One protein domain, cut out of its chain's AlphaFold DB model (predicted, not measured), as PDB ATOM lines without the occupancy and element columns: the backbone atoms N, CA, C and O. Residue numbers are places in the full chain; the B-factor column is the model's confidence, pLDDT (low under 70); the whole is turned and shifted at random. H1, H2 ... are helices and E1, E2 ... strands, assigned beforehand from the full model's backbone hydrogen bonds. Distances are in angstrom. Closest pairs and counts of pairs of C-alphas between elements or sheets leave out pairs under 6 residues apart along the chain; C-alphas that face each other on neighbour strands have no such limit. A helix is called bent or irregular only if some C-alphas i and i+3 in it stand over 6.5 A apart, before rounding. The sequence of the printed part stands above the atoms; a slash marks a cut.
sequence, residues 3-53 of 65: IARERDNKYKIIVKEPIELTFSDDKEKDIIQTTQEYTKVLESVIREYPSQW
ATOM      1  N   ILE A   3      40.027 -27.729  86.574       96.50
ATOM      2  CA  ILE A   3      38.613 -27.692  86.961       96.50
ATOM      3  C   ILE A   3      38.391 -26.435  87.798       96.50
ATOM      4  O   ILE A   3      39.130 -26.206  88.752       96.50
ATOM      5  N   ALA A   4      37.377 -25.648  87.445       96.69
ATOM      6  CA  ALA A   4      36.960 -24.468  88.193       96.69
ATOM      7  C   ALA A   4      35.502 -24.611  88.642       96.69
ATOM      8  O   ALA A   4      34.651 -25.101  87.897       96.69
ATOM      9  N   ARG A   5      35.202 -24.194  89.871       96.38
ATOM     10  CA  ARG A   5      33.839 -24.096  90.391       96.38
ATOM     11  C   ARG A   5      33.143 -22.884  89.778       96.38
ATOM     12  O   ARG A   5      33.690 -21.787  89.757       96.38
ATOM     13  N   GLU A   6      31.912 -23.088  89.347       94.50
ATOM     14  CA  GLU A   6      31.005 -22.061  88.846       94.50
ATOM     15  C   GLU A   6      29.867 -21.830  89.858       94.50
ATOM     16  O   GLU A   6      29.796 -22.458  90.923       94.50
ATOM     17  N   ARG A   7      28.957 -20.903  89.540       93.38
ATOM     18  CA  ARG A   7      27.738 -20.687  90.336       93.38
ATOM     19  C   ARG A   7      26.854 -21.942  90.340       93.38
ATOM     20  O   ARG A   7      27.025 -22.855  89.533       93.38
ATOM     21  N   ASP A   8      25.915 -21.990  91.281       94.62
ATOM     22  CA  ASP A   8      24.888 -23.039  91.366       94.62
ATOM     23  C   ASP A   8      25.447 -24.468  91.489       94.62
ATOM     24  O   ASP A   8      24.882 -25.419  90.954       94.62
ATOM     25  N   ASN A   9      26.578 -24.624  92.189       92.69
ATOM     26  CA  ASN A   9      27.271 -25.907  92.387       92.69
ATOM     27  C   ASN A   9      27.686 -26.613  91.084       92.69
ATOM     28  O   ASN A   9      27.836 -27.834  91.056       92.69
ATOM     29  N   LYS A  10      27.900 -25.849  90.010       96.81
ATOM     30  CA  LYS A  10      28.435 -26.366  88.749       96.81
ATOM     31  C   LYS A  10      29.960 -26.318  88.740       96.81
ATOM     32  O   LYS A  10      30.582 -25.564  89.487       96.81
ATOM     33  N   TYR A  11      30.556 -27.110  87.856       96.94
ATOM     34  CA  TYR A  11      31.994 -27.135  87.615       96.94
ATOM     35  C   TYR A  11      32.263 -27.028  86.116       96.94
ATOM     36  O   TYR A  11      31.578 -27.657  85.309       96.94
ATOM     37  N   LYS A  12      33.274 -26.245  85.752       96.62
ATOM     38  CA  LYS A  12      33.782 -26.101  84.391       96.62
ATOM     39  C   LYS A  12      35.083 -26.882  84.271       96.62
ATOM     40  O   LYS A  12      36.037 -26.624  85.006       96.62
ATOM     41  N   ILE A  13      35.126 -27.825  83.333       97.31
ATOM     42  CA  ILE A  13      36.360 -28.515  82.949       97.31
ATOM     43  C   ILE A  13      37.017 -27.702  81.837       97.31
ATOM     44  O   ILE A  13      36.398 -27.405  80.818       97.31
ATOM     45  N   ILE A  14      38.276 -27.334  82.047       96.81
ATOM     46  CA  ILE A  14      39.062 -26.515  81.130       96.81
ATOM     47  C   ILE A  14      40.137 -27.408  80.516       96.81
ATOM     48  O   ILE A  14      41.104 -27.810  81.175       96.81
ATOM     49  N   VAL A  15      39.961 -27.723  79.235       96.31
ATOM     50  CA  VAL A  15      40.948 -28.426  78.410       96.31
ATOM     51  C   VAL A  15      41.606 -27.385  77.511       96.31
ATOM     52  O   VAL A  15      40.926 -26.690  76.762       96.31
ATOM     53  N   LYS A  16      42.920 -27.222  77.660       94.12
ATOM     54  CA  LYS A  16      43.740 -26.333  76.830       94.12
ATOM     55  C   LYS A  16      44.356 -27.146  75.695       94.12
ATOM     56  O   LYS A  16      44.303 -28.377  75.724       94.12
ATOM     57  N   GLU A  17      44.929 -26.445  74.728       94.62
ATOM     58  CA  GLU A  17      45.685 -27.070  73.649       94.62
ATOM     59  C   GLU A  17      46.814 -27.958  74.204       94.62
ATOM     60  O   GLU A  17      47.326 -27.696  75.303       94.62
ATOM     61  N   PRO A  18      47.181 -29.030  73.481       93.75
ATOM     62  CA  PRO A  18      48.347 -29.831  73.821       93.75
ATOM     63  C   PRO A  18      49.602 -28.958  73.879       93.75
ATOM     64  O   PRO A  18      49.790 -28.076  73.046       93.75
ATOM     65  N   ILE A  19      50.471 -29.222  74.851       91.50
ATOM     66  CA  ILE A  19      51.781 -28.572  74.907       91.50
ATOM     67  C   ILE A  19      52.722 -29.340  73.989       91.50
ATOM     68  O   ILE A  19      52.893 -30.551  74.152       91.50
ATOM     69  N   GLU A  20      53.329 -28.636  73.040       89.00
ATOM     70  CA  GLU A  20      54.351 -29.212  72.176       89.00
ATOM     71  C   GLU A  20      55.638 -29.454  72.966       89.00
ATOM     72  O   GLU A  20      56.165 -28.565  73.637       89.00
ATOM     73  N   LEU A  21      56.136 -30.686  72.895       87.19
ATOM     74  CA  LEU A  21      57.367 -31.087  73.557       87.19
ATOM     75  C   LEU A  21      58.522 -30.973  72.572       87.19
ATOM     76  O   LEU A  21      58.470 -31.523  71.472       87.19
ATOM     77  N   THR A  22      59.573 -30.268  72.983       84.81
ATOM     78  CA  THR A  22      60.838 -30.246  72.249       84.81
ATOM     79  C   THR A  22      61.720 -31.363  72.782       84.81
ATOM     80  O   THR A  22      61.895 -31.486  73.992       84.81
ATOM     81  N   PHE A  23      62.251 -32.173  71.872       90.38
ATOM     82  CA  PHE A  23      63.239 -33.198  72.180       90.38
ATOM     83  C   PHE A  23      64.497 -32.897  71.371       90.38
ATOM     84  O   PHE A  23      64.477 -32.935  70.141       90.38
ATOM     85  N   SER A  24      65.567 -32.563  72.076       91.88
ATOM     86  CA  SER A  24      66.889 -32.253  71.555       91.88
ATOM     87  C   SER A  24      67.948 -33.136  72.228       91.88
ATOM     88  O   SER A  24      67.641 -33.990  73.063       91.88
ATOM     89  N   ASP A  25      69.214 -32.950  71.851       94.62
ATOM     90  CA  ASP A  25      70.333 -33.641  72.503       94.62
ATOM     91  C   ASP A  25      70.633 -33.080  73.909       94.62
ATOM     92  O   ASP A  25      71.307 -33.735  74.709       94.62
ATOM     93  N   ASP A  26      70.104 -31.895  74.241       94.56
ATOM     94  CA  ASP A  26      70.225 -31.270  75.559       94.56
ATOM     95  C   ASP A  26      68.952 -31.494  76.385       94.56
ATOM     96  O   ASP A  26      68.020 -30.685  76.422       94.56
ATOM     97  N   LYS A  27      68.943 -32.620  77.100       93.56
ATOM     98  CA  LYS A  27      67.818 -33.022  77.951       93.56
ATOM     99  C   LYS A  27      67.515 -32.026  79.066       93.56
ATOM    100  O   LYS A  27      66.360 -31.906  79.464       93.56
ATOM    101  N   GLU A  28      68.528 -31.361  79.618       94.44
ATOM    102  CA  GLU A  28      68.320 -30.432  80.732       94.44
ATOM    103  C   GLU A  28      67.557 -29.201  80.250       94.44
ATOM    104  O   GLU A  28      66.544 -28.810  80.842       94.44
ATOM    105  N   LYS A  29      67.979 -28.655  79.107       93.75
ATOM    106  CA  LYS A  29      67.279 -27.560  78.443       93.75
ATOM    107  C   LYS A  29      65.841 -27.932  78.081       93.75
ATOM    108  O   LYS A  29      64.932 -27.142  78.346       93.75
ATOM    109  N   ASP A  30      65.623 -29.127  77.535       94.38
ATOM    110  CA  ASP A  30      64.283 -29.596  77.169       94.38
ATOM    111  C   ASP A  30      63.355 -29.688  78.387       94.38
ATOM    112  O   ASP A  30      62.196 -29.268  78.319       94.38
ATOM    113  N   ILE A  31      63.859 -30.195  79.522       93.75
ATOM    114  CA  ILE A  31      63.102 -30.285  80.779       93.75
ATOM    115  C   ILE A  31      62.702 -28.891  81.263       93.75
ATOM    116  O   ILE A  31      61.536 -28.679  81.611       93.75
ATOM    117  N   ILE A  32      63.638 -27.937  81.272       93.75
ATOM    118  CA  ILE A  32      63.378 -26.561  81.717       93.75
ATOM    119  C   ILE A  32      62.331 -25.903  80.815       93.75
ATOM    120  O   ILE A  32      61.329 -25.386  81.312       93.75
ATOM    121  N   GLN A  33      62.525 -25.960  79.495       94.06
ATOM    122  CA  GLN A  33      61.617 -25.349  78.524       94.06
ATOM    123  C   GLN A  33      60.213 -25.952  78.622       94.06
ATOM    124  O   GLN A  33      59.228 -25.226  78.749       94.06
ATOM    125  N   THR A  34      60.125 -27.279  78.650       94.38
ATOM    126  CA  THR A  34      58.858 -27.997  78.794       94.38
ATOM    127  C   THR A  34      58.143 -27.599  80.085       94.38
ATOM    128  O   THR A  34      56.968 -27.229  80.066       94.38
ATOM    129  N   THR A  35      58.851 -27.612  81.217       93.50
ATOM    130  CA  THR A  35      58.289 -27.239  82.526       93.50
ATOM    131  C   THR A  35      57.788 -25.792  82.539       93.50
ATOM    132  O   THR A  35      56.747 -25.492  83.138       93.50
ATOM    133  N   GLN A  36      58.490 -24.891  81.847       94.25
ATOM    134  CA  GLN A  36      58.079 -23.502  81.697       94.25
ATOM    135  C   GLN A  36      56.762 -23.380  80.916       94.25
ATOM    136  O   GLN A  36      55.882 -22.633  81.345       94.25
ATOM    137  N   GLU A  37      56.583 -24.128  79.823       95.06
ATOM    138  CA  GLU A  37      55.329 -24.115  79.051       95.06
ATOM    139  C   GLU A  37      54.142 -24.637  79.872       95.06
ATOM    140  O   GLU A  37      53.091 -23.990  79.930       95.06
ATOM    141  N   TYR A  38      54.319 -25.734  80.619       94.81
ATOM    142  CA  TYR A  38      53.298 -26.204  81.566       94.81
ATOM    143  C   TYR A  38      52.943 -25.137  82.606       94.81
ATOM    144  O   TYR A  38      51.766 -24.934  82.919       94.81
ATOM    145  N   THR A  39      53.951 -24.433  83.126       95.12
ATOM    146  CA  THR A  39      53.750 -23.369  84.115       95.12
ATOM    147  C   THR A  39      52.977 -22.192  83.522       95.12
ATOM    148  O   THR A  39      52.038 -21.722  84.159       95.12
ATOM    149  N   LYS A  40      53.266 -21.775  82.282       95.38
ATOM    150  CA  LYS A  40      52.508 -20.718  81.586       95.38
ATOM    151  C   LYS A  40      51.030 -21.080  81.426       95.38
ATOM    152  O   LYS A  40      50.154 -20.264  81.717       95.38
ATOM    153  N   VAL A  41      50.736 -22.314  81.005       96.19
ATOM    154  CA  VAL A  41      49.349 -22.785  80.865       96.19
ATOM    155  C   VAL A  41      48.645 -22.802  82.222       96.19
ATOM    156  O   VAL A  41      47.516 -22.319  82.330       96.19
ATOM    157  N   LEU A  42      49.310 -23.295  83.267       95.44
ATOM    158  CA  LEU A  42      48.782 -23.282  84.630       95.44
ATOM    159  C   LEU A  42      48.484 -21.854  85.113       95.44
ATOM    160  O   LEU A  42      47.380 -21.587  85.589       95.44
ATOM    161  N   GLU A  43      49.432 -20.930  84.950       96.50
ATOM    162  CA  GLU A  43      49.259 -19.521  85.306       96.50
ATOM    163  C   GLU A  43      48.073 -18.882  84.585       96.50
ATOM    164  O   GLU A  43      47.342 -18.108  85.199       96.50
ATOM    165  N   SER A  44      47.848 -19.220  83.310       96.75
ATOM    166  CA  SER A  44      46.707 -18.691  82.556       96.75
ATOM    167  C   SER A  44      45.369 -19.031  83.224       96.75
ATOM    168  O   SER A  44      44.502 -18.167  83.334       96.75
ATOM    169  N   VAL A  45      45.221 -20.254  83.748       96.94
ATOM    170  CA  VAL A  45      44.000 -20.690  84.442       96.94
ATOM    171  C   VAL A  45      43.906 -20.065  85.833       96.94
ATOM    172  O   VAL A  45      42.829 -19.629  86.233       96.94
ATOM    173  N   ILE A  46      45.024 -19.970  86.560       96.94
ATOM    174  CA  ILE A  46      45.059 -19.315  87.877       96.94
ATOM    175  C   ILE A  46      44.646 -17.845  87.757       96.94
ATOM    176  O   ILE A  46      43.900 -17.359  88.598       96.94
ATOM    177  N   ARG A  47      45.083 -17.132  86.713       97.56
ATOM    178  CA  ARG A  47      44.703 -15.727  86.484       97.56
ATOM    179  C   ARG A  47      43.216 -15.562  86.155       97.56
ATOM    180  O   ARG A  47      42.652 -14.533  86.507       97.56
ATOM    181  N   GLU A  48      42.583 -16.559  85.531       96.94
ATOM    182  CA  GLU A  48      41.132 -16.583  85.279       96.94
ATOM    183  C   GLU A  48      40.335 -16.898  86.564       96.94
ATOM    184  O   GLU A  48      39.281 -16.309  86.796       96.94
ATOM    185  N   TYR A  49      40.866 -17.761  87.443       96.88
ATOM    186  CA  TYR A  49      40.211 -18.218  88.680       96.88
ATOM    187  C   TYR A  49      41.091 -18.052  89.938       96.88
ATOM    188  O   TYR A  49      41.350 -19.029  90.651       96.88
ATOM    189  N   PRO A  50      41.539 -16.828  90.278       97.25
ATOM    190  CA  PRO A  50      42.579 -16.632  91.287       97.25
ATOM    191  C   PRO A  50      42.144 -17.075  92.681       97.25
ATOM    192  O   PRO A  50      42.930 -17.673  93.402       97.25
ATOM    193  N   SER A  51      40.887 -16.856  93.068       96.38
ATOM    194  CA  SER A  51      40.382 -17.239  94.396       96.38
ATOM    195  C   SER A  51      40.271 -18.752  94.615       96.38
ATOM    196  O   SER A  51      40.117 -19.183  95.754       96.38
ATOM    197  N   GLN A  52      40.334 -19.554  93.548       96.38
ATOM    198  CA  GLN A  52      40.182 -21.010  93.613       96.38
ATOM    199  C   GLN A  52      41.519 -21.752  93.640       96.38
ATOM    200  O   GLN A  52      41.550 -22.970  93.813       96.38
ATOM    201  N   TRP A  53      42.630 -21.035  93.475       96.12
ATOM    202  CA  TRP A  53      43.953 -21.617  93.609       96.12
ATOM    203  C   TRP A  53      44.302 -21.875  95.080       96.12
ATOM    204  O   TRP A  53      43.945 -21.110  95.977       96.12
TER     205      TRP A  53
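AT A GLANCE: This is residues 3 to 53 of the 65 residues of an uncharacterized protein of candidate division Zixibacteria bacterium SM23_73 (UniProt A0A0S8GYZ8). A long, narrow hairpin-like shape: a short two-stranded hairpin, E1 and E2, makes one end, residues 15 to 26 run from it to the far end, and the single long helix H1 folds back beside that stretch toward the strands. Residues 24 to 29, of which 27 to 29 belong to H1, stick out free at the far end. The printed part has 51 residues with two named strands and one named helix in the order E1, E2, H1; the sheet's order is E1 - E2, antiparallel, and the class is mixed, helices and strands. The whole is only just extended, close to loose, with a radius of gyration of the C-alphas of 14.8 A, and its outline is a rod spanning 50 by 18 by 10 A.

HOW THE PARTS SIT: E1, residues 3 to 5, and E2, residues 11 to 14, are a hairpin joined by a tight link of 5 residues. The two strands are antiparallel neighbours, with 149 degrees between their N-to-C directions. C-alphas that face each other are those of Ile 3 and Ile 13, 4.7 A apart, of Ala 4 and Lys 12, 5.2 A apart, and of Arg 5 and Tyr 11, 4.5 A apart. N of residue 4 and O of residue 12 are within hydrogen-bond range at 2.9 A, and N of residue 12 and O of residue 4 at 2.8 A. A long link of 12 residues joins E2 to H1, residues 27 to 48. E1 and H1 are apart, with no C-alpha of the one within 8 A of the other. H1 is not bent, and in it every O i to N i+4 pair is within hydrogen-bond range.

IN THESE COORDINATES: E1 begins at C-alpha 3, at (38.613, -27.692, 86.961), and runs through Arg 5, 6.9 A from first to last C-alpha. E2 goes from Tyr 11 to Ile 14 and is 9.6 A long, with C-alpha 14 at (39.062, -26.515, 81.130). H1 goes from Lys 27, C-alpha at (67.818, -33.022, 77.951), to Glu 48, C-alpha at (41.132, -16.583, 85.279), 32.2 A between them.

THE WHOLE: The two C-alphas farthest apart are those of Asp 8, between E1 and E2, and Asp 25, in the long link before H1, at 50.3 A. The first and last printed C-alphas, of Ile 3 and Trp 53, are 10.5 A apart. The long link, residues 15 to 26, has no named element, and its C-alphas lie 8 to 25 A from the mean of all C-alphas. The printed part has no cut; its mean pLDDT is 94.7, and no printed residue is under 70.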